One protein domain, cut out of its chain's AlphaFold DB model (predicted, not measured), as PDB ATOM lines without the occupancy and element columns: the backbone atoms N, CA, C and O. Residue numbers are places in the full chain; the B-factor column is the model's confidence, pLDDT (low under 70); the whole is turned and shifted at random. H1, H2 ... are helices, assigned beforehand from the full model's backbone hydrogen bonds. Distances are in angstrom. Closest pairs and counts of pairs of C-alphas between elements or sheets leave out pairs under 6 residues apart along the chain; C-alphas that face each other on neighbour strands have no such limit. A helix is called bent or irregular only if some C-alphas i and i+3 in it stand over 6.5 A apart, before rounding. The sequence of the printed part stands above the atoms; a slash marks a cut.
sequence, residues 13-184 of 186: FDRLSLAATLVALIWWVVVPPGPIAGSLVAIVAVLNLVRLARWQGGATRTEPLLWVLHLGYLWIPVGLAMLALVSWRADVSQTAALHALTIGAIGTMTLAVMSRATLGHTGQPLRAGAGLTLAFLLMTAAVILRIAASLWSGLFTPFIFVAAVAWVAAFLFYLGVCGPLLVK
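AT A GLANCE: This is residues 13 to 184 of the 186 residues of the protein "NnrS family protein" of Alphaproteobacteria bacterium (UniProt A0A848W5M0). Six long helices stand side by side in a zigzag slab, in the order H7, H6, H5, H4, H2, H1 across it, each running against the next. H4 to H7 make an up-and-down bundle, in which each helix runs against the one before it in the chain; the hairpin of H1 and H2 extends the slab past H4, and the small helix H3 packs on residues 66 to 70 of H4. The printed part has 172 residues with seven named helices, H1 to H7 along the chain, and no named strand; the class is all helix. It is compact, with a radius of gyration of the C-alphas of 17.4 A, and spans 54 by 43 by 27 A.

IN THESE COORDINATES: The longest helix, H7, takes residues 153 to 183 and measures 43.9 A, ending at C-alpha 183 at (431.963, 411.019, 379.316). It is irregular, with C-alphas 154 and 157 8.0 A apart, and has a kink of 39 degrees near residue 177. H6 is residues 130 to 151, 31.5 A; H5 is 94 to 121, 38.5 A; H4 is 64 to 88, 36.2 A, beginning at C-alpha 64 at (444.028, 429.419, 388.461). H3 is residues 57 to 60, H2 is 35 to 53, 26.9 A, and H1 is 13 to 30, 25.7 A, from C-alpha 13 at (447.783, 426.907, 414.975).

HOW THE PARTS SIT: H7 and H6 form a hairpin and touch at a shallow tilt of 22 degrees, with the closest C-alphas, those of Ala 135 and Ala 170, 4.0 A apart. H5 touches H7 with residues 111 to 119 alone, meeting residues 171 to 182; the two run the same way, and their closest C-alphas are those of Thr 118 and Cys 178, 6.5 A. H5 and H6 form a hairpin at 9 degrees, closest at Ala 96 and Ile 147, 4.9 A between C-alphas. H4 and H5 form another, closest at the C-alphas of Gly 72 and Ala 105, 4.6 A. H4 and H7 are apart. H2 touches H4, opposite ways at a shallow tilt of 17 degrees, with the C-alphas of Gly 38 and Ala 84 closest at 4.0 A. H1 and H2 form a hairpin at 30 degrees, closest at the C-alphas of Thr 21 and Val 44, 5.4 A. H3 touches H4, closest at the C-alphas of Thr 60 and Trp 67, 5.3 A. Each O i to N i+4 pair is within hydrogen-bond range in H1, H2 and H5; the counts are 17 of 21 in H4, 16 of 18 in H6 and 23 of 27 in H7, and H3 is too short for such a pair.

THE WHOLE: The C-alphas farthest apart, those of Pro 35 and Lys 184, are 54.9 A apart. The printed part has no cut and no long link. No printed residue is under 70 in pLDDT, and the mean of the printed part is 96.2.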
ATOM      1  N   PHE A  13     448.608 425.728 415.253       96.50
ATOM      2  CA  PHE A  13     447.783 426.907 414.975       96.50
ATOM      3  C   PHE A  13     446.596 426.583 414.061       96.50
ATOM      4  O   PHE A  13     445.487 427.065 414.288       96.50
ATOM      5  N   ASP A  14     446.806 425.745 413.043       96.50
ATOM      6  CA  ASP A  14     445.750 425.338 412.119       96.50
ATOM      7  C   ASP A  14     444.685 424.500 412.828       96.50
ATOM      8  O   ASP A  14     443.496 424.779 412.683       96.50
ATOM      9  N   ARG A  15     445.110 423.533 413.652       97.19
ATOM     10  CA  ARG A  15     444.205 422.730 414.489       97.19
ATOM     11  C   ARG A  15     443.392 423.596 415.446       97.19
ATOM     12  O   ARG A  15     442.176 423.447 415.503       97.19
ATOM     13  N   LEU A  16     444.050 424.515 416.157       97.38
ATOM     14  CA  LEU A  16     443.389 425.410 417.107       97.38
ATOM     15  C   LEU A  16     442.374 426.311 416.407       97.38
ATOM     16  O   LEU A  16     441.253 426.446 416.877       97.38
ATOM     17  N   SER A  17     442.739 426.888 415.263       97.38
ATOM     18  CA  SER A  17     441.832 427.743 414.496       97.38
ATOM     19  C   SER A  17     440.602 426.976 414.012       97.38
ATOM     20  O   SER A  17     439.495 427.496 414.103       97.38
ATOM     21  N   LEU A  18     440.773 425.743 413.520       97.56
ATOM     22  CA  LEU A  18     439.660 424.896 413.083       97.56
ATOM     23  C   LEU A  18     438.741 424.531 414.255       97.56
ATOM     24  O   LEU A  18     437.530 424.704 414.148       97.56
ATOM     25  N   ALA A  19     439.313 424.093 415.381       98.06
ATOM     26  CA  ALA A  19     438.553 423.770 416.587       98.06
ATOM     27  C   ALA A  19     437.801 424.996 417.128       98.06
ATOM     28  O   ALA A  19     436.602 424.917 417.388       98.06
ATOM     29  N   ALA A  20     438.470 426.148 417.220       98.00
ATOM     30  CA  ALA A  20     437.856 427.399 417.649       98.00
ATOM     31  C   ALA A  20     436.730 427.831 416.700       98.00
ATOM     32  O   ALA A  20     435.672 428.239 417.164       98.00
ATOM     33  N   THR A  21     436.924 427.694 415.382       98.25
ATOM     34  CA  THR A  21     435.888 428.008 414.381       98.25
ATOM     35  C   THR A  21     434.655 427.133 414.572       98.25
ATOM     36  O   THR A  21     433.542 427.649 414.571       98.25
ATOM     37  N   LEU A  22     434.841 425.826 414.778       97.81
ATOM     38  CA  LEU A  22     433.739 424.898 415.022       97.81
ATOM     39  C   LEU A  22     432.972 425.267 416.298       97.81
ATOM     40  O   LEU A  22     431.752 425.389 416.259       97.81
ATOM     41  N   VAL A  23     433.682 425.496 417.406       97.81
ATOM     42  CA  VAL A  23     433.068 425.880 418.687       97.81
ATOM     43  C   VAL A  23     432.319 427.209 418.567       97.81
ATOM     44  O   VAL A  23     431.179 427.302 419.012       97.81
ATOM     45  N   ALA A  24     432.915 428.217 417.925       97.25
ATOM     46  CA  ALA A  24     432.284 429.519 417.726       97.25
ATOM     47  C   ALA A  24     431.021 429.432 416.854       97.25
ATOM     48  O   ALA A  24     430.030 430.090 417.156       97.25
ATOM     49  N   LEU A  25     431.028 428.607 415.800       96.50
ATOM     50  CA  LEU A  25     429.853 428.399 414.950       96.50
ATOM     51  C   LEU A  25     428.750 427.617 415.669       96.50
ATOM     52  O   LEU A  25     427.590 427.999 415.561       96.50
ATOM     53  N   ILE A  26     429.088 426.574 416.437       96.81
ATOM     54  CA  ILE A  26     428.111 425.858 417.274       96.81
ATOM     55  C   ILE A  26     427.474 426.831 418.266       96.81
ATOM     56  O   ILE A  26     426.251 426.884 418.363       96.81
ATOM     57  N   TRP A  27     428.289 427.641 418.949       95.62
ATOM     58  CA  TRP A  27     427.802 428.670 419.864       95.62
ATOM     59  C   TRP A  27     426.855 429.647 419.164       95.62
ATOM     60  O   TRP A  27     425.758 429.888 419.654       95.62
ATOM     61  N   TRP A  28     427.250 430.176 418.004       94.56
ATOM     62  CA  TRP A  28     426.436 431.115 417.227       94.56
ATOM     63  C   TRP A  28     425.091 430.517 416.775       94.56
ATOM     64  O   TRP A  28     424.113 431.248 416.668       94.56
ATOM     65  N   VAL A  29     425.017 429.202 416.534       94.25
ATOM     66  CA  VAL A  29     423.763 428.519 416.172       94.25
ATOM     67  C   VAL A  29     422.823 428.362 417.370       94.25
ATOM     68  O   VAL A  29     421.615 428.519 417.214       94.25
ATOM     69  N   VAL A  30     423.349 428.005 418.547       95.94
ATOM     70  CA  VAL A  30     422.516 427.619 419.704       95.94
ATOM     71  C   VAL A  30     422.225 428.768 420.667       95.94
ATOM     72  O   VAL A  30     421.270 428.690 421.438       95.94
ATOM     73  N   VAL A  31     423.034 429.828 420.642       93.06
ATOM     74  CA  VAL A  31     422.899 430.993 421.523       93.06
ATOM     75  C   VAL A  31     422.372 432.188 420.722       93.06
ATOM     76  O   VAL A  31     422.886 432.449 419.633       93.06
ATOM     77  N   PRO A  32     421.391 432.951 421.246       88.56
ATOM     78  CA  PRO A  32     420.900 434.152 420.583       88.56
ATOM     79  C   PRO A  32     422.019 435.152 420.234       88.56
ATOM     80  O   PRO A  32     423.015 435.245 420.963       88.56
ATOM     81  N   PRO A  33     421.854 435.942 419.155       88.88
ATOM     82  CA  PRO A  33     422.816 436.969 418.778       88.88
ATOM     83  C   PRO A  33     423.094 437.951 419.922       88.88
ATOM     84  O   PRO A  33     422.191 438.362 420.648       88.88
ATOM     85  N   GLY A  34     424.356 438.351 420.063       91.00
ATOM     86  CA  GLY A  34     424.775 439.331 421.058       91.00
ATOM     87  C   GLY A  34     426.284 439.591 421.037       91.00
ATOM     88  O   GLY A  34     427.016 438.963 420.263       91.00
ATOM     89  N   PRO A  35     426.786 440.482 421.914       94.19
ATOM     90  CA  PRO A  35     428.182 440.928 421.907       94.19
ATOM     91  C   PRO A  35     429.206 439.798 422.035       94.19
ATOM     92  O   PRO A  35     430.251 439.829 421.380       94.19
ATOM     93  N   ILE A  36     428.884 438.781 422.844       95.38
ATOM     94  CA  ILE A  36     429.729 437.601 423.056       95.38
ATOM     95  C   ILE A  36     429.784 436.757 421.780       95.38
ATOM     96  O   ILE A  36     430.876 436.472 421.293       95.38
ATOM     97  N   ALA A  37     428.627 436.413 421.204       93.81
ATOM     98  CA  ALA A  37     428.559 435.635 419.968       93.81
ATOM     99  C   ALA A  37     429.316 436.340 418.831       93.81
ATOM    100  O   ALA A  37     430.144 435.711 418.175       93.81
ATOM    101  N   GLY A  38     429.115 437.655 418.674       95.75
ATOM    102  CA  GLY A  38     429.817 438.468 417.678       95.75
ATOM    103  C   GLY A  38     431.331 438.493 417.876       95.75
ATOM    104  O   GLY A  38     432.081 438.305 416.920       95.75
ATOM    105  N   SER A  39     431.793 438.634 419.123       97.19
ATOM    106  CA  SER A  39     433.224 438.590 419.456       97.19
ATOM    107  C   SER A  39     433.852 437.236 419.127       97.19
ATOM    108  O   SER A  39     434.933 437.195 418.543       97.19
ATOM    109  N   LEU A  40     433.171 436.127 419.435       97.62
ATOM    110  CA  LEU A  40     433.666 434.784 419.126       97.62
ATOM    111  C   LEU A  40     433.840 434.580 417.617       97.62
ATOM    112  O   LEU A  40     434.916 434.163 417.182       97.62
ATOM    113  N   VAL A  41     432.823 434.917 416.811       97.38
ATOM    114  CA  VAL A  41     432.910 434.770 415.347       97.38
ATOM    115  C   VAL A  41     433.902 435.755 414.713       97.38
ATOM    116  O   VAL A  41     434.590 435.388 413.760       97.38
ATOM    117  N   ALA A  42     434.082 436.955 415.278       98.38
ATOM    118  CA  ALA A  42     435.115 437.901 414.848       98.38
ATOM    119  C   ALA A  42     436.535 437.368 415.095       98.38
ATOM    120  O   ALA A  42     437.387 437.436 414.206       98.38
ATOM    121  N   ILE A  43     436.789 436.794 416.277       98.50
ATOM    122  CA  ILE A  43     438.085 436.190 416.612       98.50
ATOM    123  C   ILE A  43     438.414 435.081 415.610       98.50
ATOM    124  O   ILE A  43     439.503 435.074 415.031       98.50
ATOM    125  N   VAL A  44     437.474 434.168 415.341       98.62
ATOM    126  CA  VAL A  44     437.736 433.077 414.390       98.62
ATOM    127  C   VAL A  44     437.812 433.559 412.942       98.62
ATOM    128  O   VAL A  44     438.541 432.955 412.154       98.62
ATOM    129  N   ALA A  45     437.167 434.672 412.573       98.75
ATOM    130  CA  ALA A  45     437.392 435.318 411.278       98.75
ATOM    131  C   ALA A  45     438.862 435.743 411.123       98.75
ATOM    132  O   ALA A  45     439.506 435.400 410.129       98.75
ATOM    133  N   VAL A  46     439.430 436.408 412.134       98.69
ATOM    134  CA  VAL A  46     440.844 436.819 412.135       98.69
ATOM    135  C   VAL A  46     441.771 435.604 412.095       98.69
ATOM    136  O   VAL A  46     442.688 435.570 411.276       98.69
ATOM    137  N   LEU A  47     441.516 434.570 412.907       98.50
ATOM    138  CA  LEU A  47     442.324 433.343 412.896       98.50
ATOM    139  C   LEU A  47     442.352 432.692 411.508       98.50
ATOM    140  O   LEU A  47     443.421 432.334 411.009       98.50
ATOM    141  N   ASN A  48     441.197 432.584 410.845       98.62
ATOM    142  CA  ASN A  48     441.125 432.030 409.496       98.62
ATOM    143  C   ASN A  48     441.817 432.929 408.462       98.62
ATOM    144  O   ASN A  48     442.482 432.405 407.570       98.62
ATOM    145  N   LEU A  49     441.749 434.255 408.597       98.06
ATOM    146  CA  LEU A  49     442.486 435.168 407.720       98.06
ATOM    147  C   LEU A  49     444.009 435.019 407.891       98.06
ATOM    148  O   LEU A  49     444.738 434.949 406.901       98.06
ATOM    149  N   VAL A  50     444.489 434.881 409.130       97.88
ATOM    150  CA  VAL A  50     445.905 434.605 409.426       97.88
ATOM    151  C   VAL A  50     446.329 433.251 408.851       97.88
ATOM    152  O   VAL A  50     447.407 433.150 408.262       97.88
ATOM    153  N   ARG A  51     445.486 432.212 408.943       97.19
ATOM    154  CA  ARG A  51     445.747 430.925 408.272       97.19
ATOM    155  C   ARG A  51     445.917 431.088 406.771       97.19
ATOM    156  O   ARG A  51     446.881 430.568 406.222       97.19
ATOM    157  N   LEU A  52     445.025 431.832 406.122       96.88
ATOM    158  CA  LEU A  52     445.111 432.065 404.685       96.88
ATOM    159  C   LEU A  52     446.396 432.816 404.304       96.88
ATOM    160  O   LEU A  52     447.060 432.457 403.331       96.88
ATOM    161  N   ALA A  53     446.793 433.822 405.088       94.94
ATOM    162  CA  ALA A  53     448.025 434.575 404.855       94.94
ATOM    163  C   ALA A  53     449.283 433.686 404.917       94.94
ATOM    164  O   ALA A  53     450.227 433.882 404.150       94.94
ATOM    165  N   ARG A  54     449.276 432.656 405.774       95.12
ATOM    166  CA  ARG A  54     450.364 431.672 405.907       95.12
ATOM    167  C   ARG A  54     450.535 430.755 404.685       95.12
ATOM    168  O   ARG A  54     451.590 430.130 404.542       95.12
ATOM    169  N   TRP A  55     449.537 430.674 403.800       94.44
ATOM    170  CA  TRP A  55     449.572 429.836 402.592       94.44
ATOM    171  C   TRP A  55     450.270 430.497 401.400       94.44
ATOM    172  O   TRP A  55     450.462 429.854 400.373       94.44
ATOM    173  N   GLN A  56     450.684 431.763 401.528       91.50
ATOM    174  CA  GLN A  56     451.374 432.503 400.467       91.50
ATOM    175  C   GLN A  56     450.606 432.548 399.136       91.50
ATOM    176  O   GLN A  56     451.196 432.425 398.063       91.50
ATOM    177  N   GLY A  57     449.292 432.799 399.181       89.81
ATOM    178  CA  GLY A  57     448.435 432.820 397.985       89.81
ATOM    179  C   GLY A  57     448.930 433.727 396.850       89.81
ATOM    180  O   GLY A  57     448.684 433.438 395.680       89.81
ATOM    181  N   GLY A  58     449.716 434.768 397.152       89.62
ATOM    182  CA  GLY A  58     450.382 435.604 396.145       89.62
ATOM    183  C   GLY A  58     451.294 434.829 395.180       89.62
ATOM    184  O   GLY A  58     451.350 435.172 394.001       89.62
ATOM    185  N   ALA A  59     451.934 433.747 395.632       89.69
ATOM    186  CA  ALA A  59     452.757 432.875 394.792       89.69
ATOM    187  C   ALA A  59     451.931 432.037 393.795       89.69
ATOM    188  O   ALA A  59     452.484 431.481 392.849       89.69
ATOM    189  N   THR A  60     450.608 431.961 393.978       92.50
ATOM    190  CA  THR A  60     449.697 431.142 393.157       92.50
ATOM    191  C   THR A  60     448.967 431.925 392.063       92.50
ATOM    192  O   THR A  60     448.191 431.348 391.309       92.50
ATOM    193  N   ARG A  61     449.228 433.234 391.925       91.50
ATOM    194  CA  ARG A  61     448.487 434.136 391.017       91.50
ATOM    195  C   ARG A  61     448.466 433.692 389.551       91.50
ATOM    196  O   ARG A  61     447.501 433.977 388.856       91.50
ATOM    197  N   THR A  62     449.505 433.000 389.083       91.88
ATOM    198  CA  THR A  62     449.595 432.517 387.694       91.88
ATOM    199  C   THR A  62     448.947 431.151 387.469       91.88
ATOM    200  O   THR A  62     448.927 430.691 386.335       91.88
ATOM    201  N   GLU A  63     448.466 430.477 388.519       95.62
ATOM    202  CA  GLU A  63     447.866 429.141 388.431       95.62
ATOM    203  C   GLU A  63     446.418 429.172 388.943       95.62
ATOM    204  O   GLU A  63     446.192 429.128 390.159       95.62
ATOM    205  N   PRO A  64     445.413 429.249 388.046       96.94
ATOM    206  CA  PRO A  64     444.028 429.419 388.461       96.94
ATOM    207  C   PRO A  64     443.447 428.298 389.298       96.94
ATOM    208  O   PRO A  64     442.647 428.583 390.184       96.94
ATOM    209  N   LEU A  65     443.908 427.058 389.117       96.88
ATOM    210  CA  LEU A  65     443.491 425.947 389.975       96.88
ATOM    211  C   LEU A  65     443.972 426.093 391.426       96.88
ATOM    212  O   LEU A  65     443.401 425.465 392.315       96.88
ATOM    213  N   LEU A  66     445.005 426.902 391.682       96.56
ATOM    214  CA  LEU A  66     445.540 427.134 393.023       96.56
ATOM    215  C   LEU A  66     444.996 428.411 393.662       96.56
ATOM    216  O   LEU A  66     444.614 428.381 394.837       96.56
ATOM    217  N   TRP A  67     444.934 429.532 392.933       97.25
ATOM    218  CA  TRP A  67     444.428 430.768 393.540       97.25
ATOM    219  C   TRP A  67     442.930 430.677 393.854       97.25
ATOM    220  O   TRP A  67     442.492 431.254 394.849       97.25
ATOM    221  N   VAL A  68     442.148 429.895 393.098       98.25
ATOM    222  CA  VAL A  68     440.715 429.710 393.386       98.25
ATOM    223  C   VAL A  68     440.477 429.016 394.733       98.25
ATOM    224  O   VAL A  68     439.508 429.328 395.416       98.25
ATOM    225  N   LEU A  69     441.386 428.140 395.176       97.75
ATOM    226  CA  LEU A  69     441.304 427.516 396.504       97.75
ATOM    227  C   LEU A  69     441.488 428.560 397.613       97.75
ATOM    228  O   LEU A  69     440.781 428.534 398.618       97.75
ATOM    229  N   HIS A  70     442.397 429.518 397.410       97.94
ATOM    230  CA  HIS A  70     442.602 430.631 398.337       97.94
ATOM    231  C   HIS A  70     441.387 431.551 398.367       97.94
ATOM    232  O   HIS A  70     440.972 431.980 399.438       97.94
ATOM    233  N   LEU A  71     440.801 431.822 397.202       98.00
ATOM    234  CA  LEU A  71     439.591 432.620 397.086       98.00
ATOM    235  C   LEU A  71     438.389 431.938 397.758       98.00
ATOM    236  O   LEU A  71     437.693 432.572 398.544       98.00
ATOM    237  N   GLY A  72     438.159 430.648 397.496       98.31
ATOM    238  CA  GLY A  72     437.099 429.884 398.152       98.31
ATOM    239  C   GLY A  72     437.279 429.869 399.668       98.31
ATOM    240  O   GLY A  72     436.329 430.084 400.413       98.31
ATOM    241  N   TYR A  73     438.515 429.721 400.142       98.38
ATOM    242  CA  TYR A  73     438.794 429.809 401.567       98.38
ATOM    243  C   TYR A  73     438.615 431.228 402.126       98.38
ATOM    244  O   TYR A  73     438.114 431.361 403.235       98.38
ATOM    245  N   LEU A  74     438.971 432.287 401.386       98.50
ATOM    246  CA  LEU A  74     438.826 433.692 401.802       98.50
ATOM    247  C   LEU A  74     437.376 434.059 402.138       98.50
ATOM    248  O   LEU A  74     437.134 434.870 403.031       98.50
ATOM    249  N   TRP A  75     436.406 433.432 401.479       98.69
ATOM    250  CA  TRP A  75     435.000 433.643 401.798       98.69
ATOM    251  C   TRP A  75     434.602 433.166 403.202       98.69
ATOM    252  O   TRP A  75     433.634 433.685 403.752       98.69
ATOM    253  N   ILE A  76     435.359 432.251 403.826       98.62
ATOM    254  CA  ILE A  76     435.131 431.819 405.215       98.62
ATOM    255  C   ILE A  76     435.337 432.982 406.197       98.62
ATOM    256  O   ILE A  76     434.369 433.356 406.859       98.62
ATOM    257  N   PRO A  77     436.534 433.602 406.319       98.62
ATOM    258  CA  PRO A  77     436.715 434.735 407.218       98.62
ATOM    259  C   PRO A  77     435.851 435.940 406.828       98.62
ATOM    260  O   PRO A  77     435.408 436.650 407.724       98.62
ATOM    261  N   VAL A  78     435.533 436.146 405.542       98.56
ATOM    262  CA  VAL A  78     434.571 437.185 405.128       98.56
ATOM    263  C   VAL A  78     433.177 436.908 405.701       98.56
ATOM    264  O   VAL A  78     432.601 437.776 406.349       98.56
ATOM    265  N   GLY A  79     432.648 435.694 405.531       98.25
ATOM    266  CA  GLY A  79     431.343 435.315 406.074       98.25
ATOM    267  C   GLY A  79     431.302 435.352 407.603       98.25
ATOM    268  O   GLY A  79     430.343 435.866 408.170       98.25
ATOM    269  N   LEU A  80     432.364 434.898 408.277       98.50
ATOM    270  CA  LEU A  80     432.495 434.983 409.738       98.50
ATOM    271  C   LEU A  80     432.529 436.438 410.232       98.50
ATOM    272  O   LEU A  80     431.874 436.765 411.221       98.50
ATOM    273  N   ALA A  81     433.231 437.332 409.530       98.31
ATOM    274  CA  ALA A  81     433.233 438.758 409.848       98.31
ATOM    275  C   ALA A  81     431.843 439.387 409.649       98.31
ATOM    276  O   ALA A  81     431.405 440.196 410.465       98.31
ATOM    277  N   MET A  82     431.107 438.977 408.613       97.31
ATOM    278  CA  MET A  82     429.718 439.406 408.428       97.31
ATOM    279  C   MET A  82     428.803 438.869 409.536       97.31
ATOM    280  O   MET A  82     427.956 439.612 410.018       97.31
ATOM    281  N   LEU A  83     428.989 437.628 410.000       97.19
ATOM    282  CA  LEU A  83     428.262 437.096 411.162       97.19
ATOM    283  C   LEU A  83     428.574 437.868 412.452       97.19
ATOM    284  O   LEU A  83     427.675 438.057 413.275       97.19
ATOM    285  N   ALA A  84     429.809 438.352 412.618       97.50
ATOM    286  CA  ALA A  84     430.165 439.233 413.730       97.50
ATOM    287  C   ALA A  84     429.357 440.529 413.678       97.50
ATOM    288  O   ALA A  84     428.714 440.896 414.659       97.50
ATOM    289  N   LEU A  85     429.326 441.168 412.504       96.12
ATOM    290  CA  LEU A  85     428.547 442.381 412.276       96.12
ATOM    291  C   LEU A  85     427.061 442.153 412.562       96.12
ATOM    292  O   LEU A  85     426.493 442.916 413.327       96.12
ATOM    293  N   VAL A  86     426.460 441.079 412.044       94.88
ATOM    294  CA  VAL A  86     425.054 440.709 412.311       94.88
ATOM    295  C   VAL A  86     424.787 440.519 413.809       94.88
ATOM    296  O   VAL A  86     423.733 440.895 414.310       94.88
ATOM    297  N   SER A  87     425.747 439.960 414.548       95.12
ATOM    298  CA  SER A  87     425.606 439.721 415.991       95.12
ATOM    299  C   SER A  87     425.731 440.996 416.832       95.12
ATOM    300  O   SER A  87     425.225 441.045 417.951       95.12
ATOM    301  N   TRP A  88     426.420 442.016 416.318       94.50
ATOM    302  CA  TRP A  88     426.561 443.324 416.967       94.50
ATOM    303  C   TRP A  88     425.520 444.343 416.508       94.50
ATOM    304  O   TRP A  88     425.255 445.313 417.215       94.50
ATOM    305  N   ARG A  89     424.958 444.151 415.314       92.25
ATOM    306  CA  ARG A  89     424.116 445.116 414.620       92.25
ATOM    307  C   ARG A  89     422.931 444.426 413.962       92.25
ATOM    308  O   ARG A  89     423.091 443.670 413.007       92.25
ATOM    309  N   ALA A  90     421.734 444.764 414.430       85.94
ATOM    310  CA  ALA A  90     420.486 444.204 413.919       85.94
ATOM    311  C   ALA A  90     420.141 444.648 412.481       85.94
ATOM    312  O   ALA A  90     419.318 444.012 411.832       85.94
ATOM    313  N   ASP A  91     420.754 445.723 411.971       88.06
ATOM    314  CA  ASP A  91     420.498 446.258 410.629       88.06
ATOM    315  C   ASP A  91     421.292 445.553 409.514       88.06
ATOM    316  O   ASP A  91     421.066 445.801 408.330       88.06
ATOM    317  N   VAL A  92     422.208 444.646 409.865       89.44
ATOM    318  CA  VAL A  92     422.996 443.880 408.893       89.44
ATOM    319  C   VAL A  92     422.272 442.582 408.534       89.44
ATOM    320  O   VAL A  92     421.870 441.803 409.394       89.44
ATOM    321  N   SER A  93     422.139 442.302 407.236       92.00
ATOM    322  CA  SER A  93     421.450 441.102 406.747       92.00
ATOM    323  C   SER A  93     422.211 439.812 407.084       92.00
ATOM    324  O   SER A  93     423.257 439.519 406.497       92.00
ATOM    325  N   GLN A  94     421.623 438.971 407.939       93.75
ATOM    326  CA  GLN A  94     422.113 437.612 408.208       93.75
ATOM    327  C   GLN A  94     422.200 436.766 406.928       93.75
ATOM    328  O   GLN A  94     423.155 436.019 406.726       93.75
ATOM    329  N   THR A  95     421.238 436.930 406.019       94.56
ATOM    330  CA  THR A  95     421.211 436.240 404.724       94.56
ATOM    331  C   THR A  95     422.446 436.550 403.875       94.56
ATOM    332  O   THR A  95     422.950 435.664 403.187       94.56
ATOM    333  N   ALA A  96     422.982 437.773 403.940       95.44
ATOM    334  CA  ALA A  96     424.200 438.132 403.215       95.44
ATOM    335  C   ALA A  96     425.423 437.358 403.738       95.44
ATOM    336  O   ALA A  96     426.187 436.806 402.947       95.44
ATOM    337  N   ALA A  97     425.566 437.254 405.065       96.50
ATOM    338  CA  ALA A  97     426.636 436.485 405.701       96.50
ATOM    339  C   ALA A  97     426.554 434.992 405.337       96.50
ATOM    340  O   ALA A  97     427.558 434.367 404.989       96.50
ATOM    341  N   LEU A  98     425.338 434.433 405.328       97.25
ATOM    342  CA  LEU A  98     425.106 433.055 404.900       97.25
ATOM    343  C   LEU A  98     425.458 432.840 403.424       97.25
ATOM    344  O   LEU A  98     426.024 431.803 403.094       97.25
ATOM    345  N   HIS A  99     425.193 433.795 402.529       97.94
ATOM    346  CA  HIS A  99     425.595 433.678 401.122       97.94
ATOM    347  C   HIS A  99     427.104 433.812 400.901       97.94
ATOM    348  O   HIS A  99     427.633 433.138 400.016       97.94
ATOM    349  N   ALA A 100     427.811 434.588 401.726       98.31
ATOM    350  CA  ALA A 100     429.271 434.574 401.730       98.31
ATOM    351  C   ALA A 100     429.810 433.171 402.071       98.31
ATOM    352  O   ALA A 100     430.678 432.659 401.369       98.31
ATOM    353  N   LEU A 101     429.253 432.502 403.087       98.38
ATOM    354  CA  LEU A 101     429.669 431.145 403.467       98.38
ATOM    355  C   LEU A 101     429.219 430.076 402.456       98.38
ATOM    356  O   LEU A 101     429.974 429.167 402.128       98.38
ATOM    357  N   THR A 102     427.997 430.170 401.940       98.19
ATOM    358  CA  THR A 102     427.416 429.128 401.079       98.19
ATOM    359  C   THR A 102     427.807 429.290 399.614       98.19
ATOM    360  O   THR A 102     428.406 428.388 399.041       98.19
ATOM    361  N   ILE A 103     427.529 430.431 398.982       98.00
ATOM    362  CA  ILE A 103     427.908 430.652 397.578       98.00
ATOM    363  C   ILE A 103     429.408 430.929 397.488       98.00
ATOM    364  O   ILE A 103     430.106 430.306 396.690       98.00
ATOM    365  N   GLY A 104     429.907 431.829 398.336       98.50
ATOM    366  CA  GLY A 104     431.314 432.213 398.345       98.50
ATOM    367  C   GLY A 104     432.215 431.048 398.725       98.50
ATOM    368  O   GLY A 104     432.984 430.586 397.887       98.50
ATOM    369  N   ALA A 105     432.124 430.548 399.960       98.62
ATOM    370  CA  ALA A 105     433.062 429.528 400.417       98.62
ATOM    371  C   ALA A 105     432.750 428.144 399.844       98.62
ATOM    372  O   ALA A 105     433.587 427.581 399.138       98.62
ATOM    373  N   ILE A 106     431.553 427.605 400.100       98.62
ATOM    374  CA  ILE A 106     431.194 426.253 399.643       98.62
ATOM    375  C   ILE A 106     431.149 426.206 398.111       98.62
ATOM    376  O   ILE A 106     431.850 425.396 397.519       98.62
ATOM    377  N   GLY A 107     430.414 427.107 397.452       98.44
ATOM    378  CA  GLY A 107     430.275 427.117 395.992       98.44
ATOM    379  C   GLY A 107     431.609 427.238 395.249       98.44
ATOM    380  O   GLY A 107     431.908 426.415 394.380       98.44
ATOM    381  N   THR A 108     432.451 428.208 395.624       98.69
ATOM    382  CA  THR A 108     433.776 428.383 394.998       98.69
ATOM    383  C   THR A 108     434.705 427.202 395.285       98.69
ATOM    384  O   THR A 108     435.382 426.729 394.374       98.69
ATOM    385  N   MET A 109     434.738 426.695 396.525       98.50
ATOM    386  CA  MET A 109     435.597 425.561 396.886       98.50
ATOM    387  C   MET A 109     435.169 424.277 396.172       98.50
ATOM    388  O   MET A 109     436.012 423.543 395.661       98.50
ATOM    389  N   THR A 110     433.864 424.027 396.076       98.44
ATOM    390  CA  THR A 110     433.306 422.903 395.324       98.44
ATOM    391  C   THR A 110     433.716 422.982 393.858       98.44
ATOM    392  O   THR A 110     434.281 422.024 393.336       98.44
ATOM    393  N   LEU A 111     433.528 424.136 393.211       98.38
ATOM    394  CA  LEU A 111     433.909 424.335 391.813       98.38
ATOM    395  C   LEU A 111     435.416 424.111 391.588       98.38
ATOM    396  O   LEU A 111     435.815 423.459 390.620       98.38
ATOM    397  N   ALA A 112     436.250 424.600 392.507       98.12
ATOM    398  CA  ALA A 112     437.697 424.415 392.485       98.12
ATOM    399  C   ALA A 112     438.109 422.937 392.590       98.12
ATOM    400  O   ALA A 112     438.879 422.437 391.764       98.12
ATOM    401  N   VAL A 113     437.588 422.231 393.599       98.12
ATOM    402  CA  VAL A 113     437.911 420.822 393.862       98.12
ATOM    403  C   VAL A 113     437.408 419.936 392.730       98.12
ATOM    404  O   VAL A 113     438.176 419.108 392.246       98.12
ATOM    405  N   MET A 114     436.176 420.148 392.259       98.00
ATOM    406  CA  MET A 114     435.610 419.427 391.117       98.00
ATOM    407  C   MET A 114     436.486 419.587 389.873       98.00
ATOM    408  O   MET A 114     436.901 418.592 389.290       98.00
ATOM    409  N   SER A 115     436.865 420.822 389.529       97.88
ATOM    410  CA  SER A 115     437.727 421.105 388.372       97.88
ATOM    411  C   SER A 115     439.062 420.368 388.454       97.88
ATOM    412  O   SER A 115     439.476 419.703 387.503       97.88
ATOM    413  N   ARG A 116     439.736 420.443 389.609       97.50
ATOM    414  CA  ARG A 116     441.029 419.781 389.815       97.50
ATOM    415  C   ARG A 116     440.900 418.255 389.800       97.50
ATOM    416  O   ARG A 116     441.748 417.591 389.210       97.50
ATOM    417  N   ALA A 117     439.866 417.709 390.440       96.94
ATOM    418  CA  ALA A 117     439.613 416.274 390.494       96.94
ATOM    419  C   ALA A 117     439.292 415.716 389.105       96.94
ATOM    420  O   ALA A 117     439.887 414.718 388.709       96.94
ATOM    421  N   THR A 118     438.428 416.383 388.334       97.00
ATOM    422  CA  THR A 118     438.114 415.964 386.965       97.00
ATOM    423  C   THR A 118     439.363 415.938 386.101       97.00
ATOM    424  O   THR A 118     439.632 414.913 385.484       97.00
ATOM    425  N   LEU A 119     440.164 417.008 386.087       96.56
ATOM    426  CA  LEU A 119     441.401 417.031 385.300       96.56
ATOM    427  C   LEU A 119     442.365 415.913 385.729       96.56
ATOM    428  O   LEU A 119     442.857 415.174 384.882       96.56
ATOM    429  N   GLY A 120     442.575 415.733 387.037       96.12
ATOM    430  CA  GLY A 120     443.489 414.717 387.560       96.12
ATOM    431  C   GLY A 120     443.052 413.279 387.264       96.12
ATOM    432  O   GLY A 120     443.870 412.467 386.844       96.12
ATOM    433  N   HIS A 121     441.769 412.962 387.441       95.12
ATOM    434  CA  HIS A 121     441.241 411.612 387.215       95.12
ATOM    435  C   HIS A 121     441.011 411.270 385.738       95.12
ATOM    436  O   HIS A 121     440.941 410.093 385.404       95.12
ATOM    437  N   THR A 122     440.937 412.268 384.854       95.19
ATOM    438  CA  THR A 122     440.859 412.072 383.390       95.19
ATOM    439  C   THR A 122     442.231 412.143 382.707       95.19
ATOM    440  O   THR A 122     442.319 412.237 381.484       95.19
ATOM    441  N   GLY A 123     443.322 412.135 383.487       93.88
ATOM    442  CA  GLY A 123     444.693 412.162 382.971       93.88
ATOM    443  C   GLY A 123     445.085 413.467 382.270       93.88
ATOM    444  O   GLY A 123     446.111 413.517 381.592       93.88
ATOM    445  N   GLN A 124     444.288 414.527 382.410       94.56
ATOM    446  CA  GLN A 124     444.574 415.821 381.801       94.56
ATOM    447  C   GLN A 124     445.654 416.573 382.589       94.56
ATOM    448  O   GLN A 124     445.773 416.417 383.809       94.56
ATOM    449  N   PRO A 125     446.415 417.466 381.931       94.00
ATOM    450  CA  PRO A 125     447.281 418.394 382.641       94.00
ATOM    451  C   PRO A 125     446.482 419.208 383.669       94.00
ATOM    452  O   PRO A 125     445.437 419.775 383.351       94.00
ATOM    453  N   LEU A 126     447.002 419.320 384.895       94.88
ATOM    454  CA  LEU A 126     446.416 420.141 385.962       94.88
ATOM    455  C   LEU A 126     446.660 421.634 385.701       94.88
ATOM    456  O   LEU A 126     447.418 422.283 386.417       94.88
ATOM    457  N   ARG A 127     446.037 422.164 384.650       92.94
ATOM    458  CA  ARG A 127     446.066 423.579 384.280       92.94
ATOM    459  C   ARG A 127     444.661 424.043 383.943       92.94
ATOM    460  O   ARG A 127     443.994 423.461 383.090       92.94
ATOM    461  N   ALA A 128     444.222 425.119 384.582       92.19
ATOM    462  CA  ALA A 128     442.977 425.769 384.200       92.19
ATOM    463  C   ALA A 128     443.182 426.590 382.921       92.19
ATOM    464  O   ALA A 128     443.988 427.518 382.885       92.19
ATOM    465  N   GLY A 129     442.417 426.267 381.877       94.31
ATOM    466  CA  GLY A 129     442.271 427.133 380.707       94.31
ATOM    467  C   GLY A 129     441.362 428.339 380.978       94.31
ATOM    468  O   GLY A 129     440.857 428.538 382.089       94.31
ATOM    469  N   ALA A 130     441.096 429.124 379.930       96.19
ATOM    470  CA  ALA A 130     440.245 430.314 380.015       96.19
ATOM    471  C   ALA A 130     438.819 430.002 380.504       96.19
ATOM    472  O   ALA A 130     438.285 430.746 381.319       96.19
ATOM    473  N   GLY A 131     438.228 428.876 380.080       97.44
ATOM    474  CA  GLY A 131     436.864 428.494 380.470       97.44
ATOM    475  C   GLY A 131     436.700 428.250 381.976       97.44
ATOM    476  O   GLY A 131     435.801 428.813 382.593       97.44
ATOM    477  N   LEU A 132     437.603 427.478 382.594       97.94
ATOM    478  CA  LEU A 132     437.575 427.252 384.048       97.94
ATOM    479  C   LEU A 132     437.913 428.522 384.829       97.94
ATOM    480  O   LEU A 132     437.279 428.816 385.837       97.94
ATOM    481  N   THR A 133     438.865 429.313 384.333       98.19
ATOM    482  CA  THR A 133     439.199 430.605 384.943       98.19
ATOM    483  C   THR A 133     437.984 431.535 384.949       98.19
ATOM    484  O   THR A 133     437.674 432.137 385.975       98.19
ATOM    485  N   LEU A 134     437.244 431.602 383.838       98.38
ATOM    486  CA  LEU A 134     436.005 432.370 383.742       98.38
ATOM    487  C   LEU A 134     434.925 431.828 384.689       98.38
ATOM    488  O   LEU A 134     434.269 432.622 385.357       98.38
ATOM    489  N   ALA A 135     434.788 430.506 384.822       98.56
ATOM    490  CA  ALA A 135     433.874 429.899 385.789       98.56
ATOM    491  C   ALA A 135     434.168 430.356 387.231       98.56
ATOM    492  O   ALA A 135     433.254 430.729 387.967       98.56
ATOM    493  N   PHE A 136     435.444 430.404 387.628       98.50
ATOM    494  CA  PHE A 136     435.854 430.871 388.959       98.50
ATOM    495  C   PHE A 136     435.536 432.358 389.182       98.50
ATOM    496  O   PHE A 136     435.035 432.745 390.243       98.50
ATOM    497  N   LEU A 137     435.778 433.201 388.174       98.44
ATOM    498  CA  LEU A 137     435.463 434.631 388.242       98.44
ATOM    499  C   LEU A 137     433.952 434.883 388.305       98.44
ATOM    500  O   LEU A 137     433.504 435.700 389.107       98.44
ATOM    501  N   LEU A 138     433.159 434.146 387.524       98.75
ATOM    502  CA  LEU A 138     431.698 434.234 387.539       98.75
ATOM    503  C   LEU A 138     431.108 433.803 388.885       98.75
ATOM    504  O   LEU A 138     430.209 434.472 389.389       98.75
ATOM    505  N   MET A 139     431.652 432.755 389.514       98.69
ATOM    506  CA  MET A 139     431.251 432.352 390.867       98.69
ATOM    507  C   MET A 139     431.506 433.472 391.886       98.69
ATOM    508  O   MET A 139     430.656 433.773 392.724       98.69
ATOM    509  N   THR A 140     432.653 434.144 391.769       98.38
ATOM    510  CA  THR A 140     433.011 435.292 392.615       98.38
ATOM    511  C   THR A 140     432.064 436.470 392.394       98.38
ATOM    512  O   THR A 140     431.579 437.073 393.351       98.38
ATOM    513  N   ALA A 141     431.766 436.787 391.133       98.62
ATOM    514  CA  ALA A 141     430.817 437.835 390.781       98.62
ATOM    515  C   ALA A 141     429.418 437.523 391.334       98.62
ATOM    516  O   ALA A 141     428.776 438.406 391.900       98.62
ATOM    517  N   ALA A 142     428.975 436.266 391.246       98.69
ATOM    518  CA  ALA A 142     427.684 435.825 391.759       98.69
ATOM    519  C   ALA A 142     427.537 436.076 393.265       98.69
ATOM    520  O   ALA A 142     426.537 436.656 393.691       98.69
ATOM    521  N   VAL A 143     428.528 435.700 394.082       98.38
ATOM    522  CA  VAL A 143     428.461 435.948 395.533       98.38
ATOM    523  C   VAL A 143     428.544 437.439 395.871       98.38
ATOM    524  O   VAL A 143     427.789 437.896 396.726       98.38
ATOM    525  N   ILE A 144     429.378 438.221 395.175       98.31
ATOM    526  CA  ILE A 144     429.468 439.675 395.393       98.31
ATOM    527  C   ILE A 144     428.122 440.341 395.095       98.31
ATOM    528  O   ILE A 144     427.609 441.080 395.933       98.31
ATOM    529  N   LEU A 145     427.519 440.043 393.941       98.12
ATOM    530  CA  LEU A 145     426.208 440.569 393.558       98.12
ATOM    531  C   LEU A 145     425.111 440.104 394.520       98.12
ATOM    532  O   LEU A 145     424.223 440.876 394.878       98.12
ATOM    533  N   ARG A 146     425.192 438.859 395.001       97.69
ATOM    534  CA  ARG A 146     424.225 438.338 395.967       97.69
ATOM    535  C   ARG A 146     424.293 439.067 397.308       97.69
ATOM    536  O   ARG A 146     423.238 439.312 397.895       97.69
ATOM    537  N   ILE A 147     425.494 439.397 397.780       96.69
ATOM    538  CA  ILE A 147     425.714 440.191 398.996       96.69
ATOM    539  C   ILE A 147     425.268 441.640 398.766       96.69
ATOM    540  O   ILE A 147     424.547 442.190 399.595       96.69
ATOM    541  N   ALA A 148     425.623 442.229 397.621       95.75
ATOM    542  CA  ALA A 148     425.214 443.571 397.210       95.75
ATOM    543  C   ALA A 148     423.687 443.747 397.217       95.75
ATOM    544  O   ALA A 148     423.190 444.762 397.702       95.75
ATOM    545  N   ALA A 149     422.932 442.739 396.766       95.75
ATOM    546  CA  ALA A 149     421.469 442.750 396.821       95.75
ATOM    547  C   ALA A 149     420.931 443.037 398.232       95.75
ATOM    548  O   ALA A 149     419.950 443.758 398.378       95.75
ATOM    549  N   SER A 150     421.588 442.528 399.276       92.25
ATOM    550  CA  SER A 150     421.178 442.759 400.664       92.25
ATOM    551  C   SER A 150     421.548 444.146 401.207       92.25
ATOM    552  O   SER A 150     421.044 444.516 402.263       92.25
ATOM    553  N   LEU A 151     422.426 444.895 400.531       88.31
ATOM    554  CA  LEU A 151     422.852 446.241 400.940       88.31
ATOM    555  C   LEU A 151     422.037 447.347 400.259       88.31
ATOM    556  O   LEU A 151     421.866 448.424 400.825       88.31
ATOM    557  N   TRP A 152     421.519 447.083 399.057       88.94
ATOM    558  CA  TRP A 152     420.779 448.055 398.253       88.94
ATOM    559  C   TRP A 152     419.369 447.555 397.944       88.94
ATOM    560  O   TRP A 152     419.125 446.953 396.900       88.94
ATOM    561  N   SER A 153     418.419 447.858 398.833       85.12
ATOM    562  CA  SER A 153     417.017 447.427 398.706       85.12
ATOM    563  C   SER A 153     416.369 447.848 397.379       85.12
ATOM    564  O   SER A 153     415.654 447.055 396.773       85.12
ATOM    565  N   GLY A 154     416.681 449.046 396.870       92.06
ATOM    566  CA  GLY A 154     416.171 449.543 395.584       92.06
ATOM    567  C   GLY A 154     416.668 448.777 394.349       92.06
ATOM    568  O   GLY A 154     416.040 448.847 393.297       92.06
ATOM    569  N   LEU A 155     417.766 448.021 394.466       93.81
ATOM    570  CA  LEU A 155     418.347 447.206 393.389       93.81
ATOM    571  C   LEU A 155     418.364 445.710 393.731       93.81
ATOM    572  O   LEU A 155     419.047 444.926 393.071       93.81
ATOM    573  N   PHE A 156     417.593 445.293 394.736       94.31
ATOM    574  CA  PHE A 156     417.558 443.908 395.197       94.31
ATOM    575  C   PHE A 156     417.248 442.930 394.054       94.31
ATOM    576  O   PHE A 156     418.027 442.016 393.783       94.31
ATOM    577  N   THR A 157     416.141 443.157 393.342       96.19
ATOM    578  CA  THR A 157     415.680 442.301 392.242       96.19
ATOM    579  C   THR A 157     416.704 442.179 391.108       96.19
ATOM    580  O   THR A 157     417.084 441.047 390.795       96.19
ATOM    581  N   PRO A 158     417.211 443.274 390.499       96.88
ATOM    582  CA  PRO A 158     418.204 443.150 389.436       96.88
ATOM    583  C   PRO A 158     419.499 442.486 389.918       96.88
ATOM    584  O   PRO A 158     420.025 441.627 389.213       96.88
ATOM    585  N   PHE A 159     419.991 442.791 391.126       97.50
ATOM    586  CA  PHE A 159     421.195 442.134 391.641       97.50
ATOM    587  C   PHE A 159     421.014 440.634 391.852       97.50
ATOM    588  O   PHE A 159     421.924 439.877 391.517       97.50
ATOM    589  N   ILE A 160     419.854 440.179 392.334       96.94
ATOM    590  CA  ILE A 160     419.585 438.741 392.452       96.94
ATOM    591  C   ILE A 160     419.547 438.062 391.086       96.94
ATOM    592  O   ILE A 160     420.150 437.000 390.939       96.94
ATOM    593  N   PHE A 161     418.897 438.658 390.084       98.00
ATOM    594  CA  PHE A 161     418.862 438.072 388.742       98.00
ATOM    595  C   PHE A 161     420.260 437.960 388.132       98.00
ATOM    596  O   PHE A 161     420.634 436.887 387.659       98.00
ATOM    597  N   VAL A 162     421.066 439.023 388.192       98.31
ATOM    598  CA  VAL A 162     422.433 438.988 387.650       98.31
ATOM    599  C   VAL A 162     423.312 438.020 388.452       98.31
ATOM    600  O   VAL A 162     424.090 437.277 387.856       98.31
ATOM    601  N   ALA A 163     423.153 437.950 389.778       98.31
ATOM    602  CA  ALA A 163     423.848 436.967 390.611       98.31
ATOM    603  C   ALA A 163     423.496 435.525 390.213       98.31
ATOM    604  O   ALA A 163     424.389 434.691 390.074       98.31
ATOM    605  N   ALA A 164     422.209 435.236 389.996       98.25
ATOM    606  CA  ALA A 164     421.740 433.919 389.577       98.25
ATOM    607  C   ALA A 164     422.275 433.545 388.189       98.25
ATOM    608  O   ALA A 164     422.787 432.441 388.011       98.25
ATOM    609  N   VAL A 165     422.231 434.470 387.225       98.69
ATOM    610  CA  VAL A 165     422.792 434.255 385.882       98.69
ATOM    611  C   VAL A 165     424.295 433.997 385.952       98.69
ATOM    612  O   VAL A 165     424.771 433.048 385.334       98.69
ATOM    613  N   ALA A 166     425.045 434.780 386.733       98.75
ATOM    614  CA  ALA A 166     426.480 434.571 386.917       98.75
ATOM    615  C   ALA A 166     426.785 433.201 387.547       98.75
ATOM    616  O   ALA A 166     427.688 432.500 387.093       98.75
ATOM    617  N   TRP A 167     425.999 432.787 388.545       98.62
ATOM    618  CA  TRP A 167     426.137 431.480 389.188       98.62
ATOM    619  C   TRP A 167     425.867 430.328 388.212       98.62
ATOM    620  O   TRP A 167     426.675 429.406 388.106       98.62
ATOM    621  N   VAL A 168     424.769 430.400 387.451       98.69
ATOM    622  CA  VAL A 168     424.422 429.397 386.432       98.69
ATOM    623  C   VAL A 168     425.504 429.341 385.358       98.69
ATOM    624  O   VAL A 168     425.981 428.260 385.020       98.69
ATOM    625  N   ALA A 169     425.948 430.497 384.863       98.69
ATOM    626  CA  ALA A 169     427.006 430.579 383.868       98.69
ATOM    627  C   ALA A 169     428.309 429.942 384.373       98.69
ATOM    628  O   ALA A 169     428.925 429.180 383.630       98.69
ATOM    629  N   ALA A 170     428.704 430.167 385.633       98.69
ATOM    630  CA  ALA A 170     429.887 429.536 386.219       98.69
ATOM    631  C   ALA A 170     429.840 428.002 386.109       98.69
ATOM    632  O   ALA A 170     430.792 427.375 385.638       98.69
ATOM    633  N   PHE A 171     428.710 427.394 386.479       98.44
ATOM    634  CA  PHE A 171     428.534 425.947 386.372       98.44
ATOM    635  C   PHE A 171     428.410 425.461 384.925       98.44
ATOM    636  O   PHE A 171     428.950 424.404 384.609       98.44
ATOM    637  N   LEU A 172     427.783 426.223 384.026       98.50
ATOM    638  CA  LEU A 172     427.733 425.882 382.602       98.50
ATOM    639  C   LEU A 172     429.125 425.896 381.957       98.50
ATOM    640  O   LEU A 172     429.446 424.983 381.200       98.50
ATOM    641  N   PHE A 173     429.979 426.869 382.288       98.44
ATOM    642  CA  PHE A 173     431.369 426.886 381.824       98.44
ATOM    643  C   PHE A 173     432.155 425.682 382.347       98.44
ATOM    644  O   PHE A 173     432.874 425.042 381.578       98.44
ATOM    645  N   TYR A 174     431.990 425.333 383.626       98.19
ATOM    646  CA  TYR A 174     432.570 424.106 384.169       98.19
ATOM    647  C   TYR A 174     432.072 422.864 383.420       98.19
ATOM    648  O   TYR A 174     432.887 422.061 382.979       98.19
ATOM    649  N   LEU A 175     430.761 422.717 383.215       97.75
ATOM    650  CA  LEU A 175     430.186 421.573 382.507       97.75
ATOM    651  C   LEU A 175     430.663 421.495 381.054       97.75
ATOM    652  O   LEU A 175     430.979 420.408 380.584       97.75
ATOM    653  N   GLY A 176     430.781 422.627 380.359       97.31
ATOM    654  CA  GLY A 176     431.289 422.672 378.989       97.31
ATOM    655  C   GLY A 176     432.750 422.226 378.872       97.31
ATOM    656  O   GLY A 176     433.107 421.567 377.898       97.31
ATOM    657  N   VAL A 177     433.592 422.537 379.865       96.31
ATOM    658  CA  VAL A 177     435.015 422.150 379.861       96.31
ATOM    659  C   VAL A 177     435.227 420.738 380.412       96.31
ATOM    660  O   VAL A 177     435.894 419.917 379.788       96.31
ATOM    661  N   CYS A 178     434.679 420.451 381.590       96.12
ATOM    662  CA  CYS A 178     434.928 419.219 382.335       96.12
ATOM    663  C   CYS A 178     433.959 418.087 381.974       96.12
ATOM    664  O   CYS A 178     434.343 416.923 382.042       96.12
ATOM    665  N   GLY A 179     432.731 418.393 381.551       95.06
ATOM    666  CA  GLY A 179     431.718 417.392 381.198       95.06
ATOM    667  C   GLY A 179     432.167 416.426 380.095       95.06
ATOM    668  O   GLY A 179     432.123 415.216 380.320       95.06
ATOM    669  N   PRO A 180     432.679 416.902 378.942       95.69
ATOM    670  CA  PRO A 180     433.157 416.019 377.875       95.69
ATOM    671  C   PRO A 180     434.296 415.089 378.305       95.69
ATOM    672  O   PRO A 180     434.420 413.989 377.772       95.69
ATOM    673  N   LEU A 181     435.127 415.514 379.262       94.81
ATOM    674  CA  LEU A 181     436.239 414.710 379.776       94.81
ATOM    675  C   LEU A 181     435.745 413.514 380.597       94.81
ATOM    676  O   LEU A 181     436.370 412.463 380.567       94.81
ATOM    677  N   LEU A 182     434.623 413.663 381.303       92.12
ATOM    678  CA  LEU A 182     434.046 412.611 382.144       92.12
ATOM    679  C   LEU A 182     433.282 411.551 381.342       92.12
ATOM    680  O   LEU A 182     433.129 410.425 381.804       92.12
ATOM    681  N   VAL A 183     432.777 411.914 380.160       93.19
ATOM    682  CA  VAL A 183     431.963 411.019 379.316       93.19
ATOM    683  C   VAL A 183     432.813 410.267 378.289       93.19
ATOM    684  O   VAL A 183     432.410 409.208 377.806       93.19
ATOM    685  N   LYS A 184     434.006 410.770 377.954       84.19
ATOM    686  CA  LYS A 184     434.935 410.049 377.079       84.19
ATOM    687  C   LYS A 184     435.427 408.781 377.781       84.19
ATOM    688  O   LYS A 184     436.140 408.851 378.777       84.19
TER     689      LYS A 184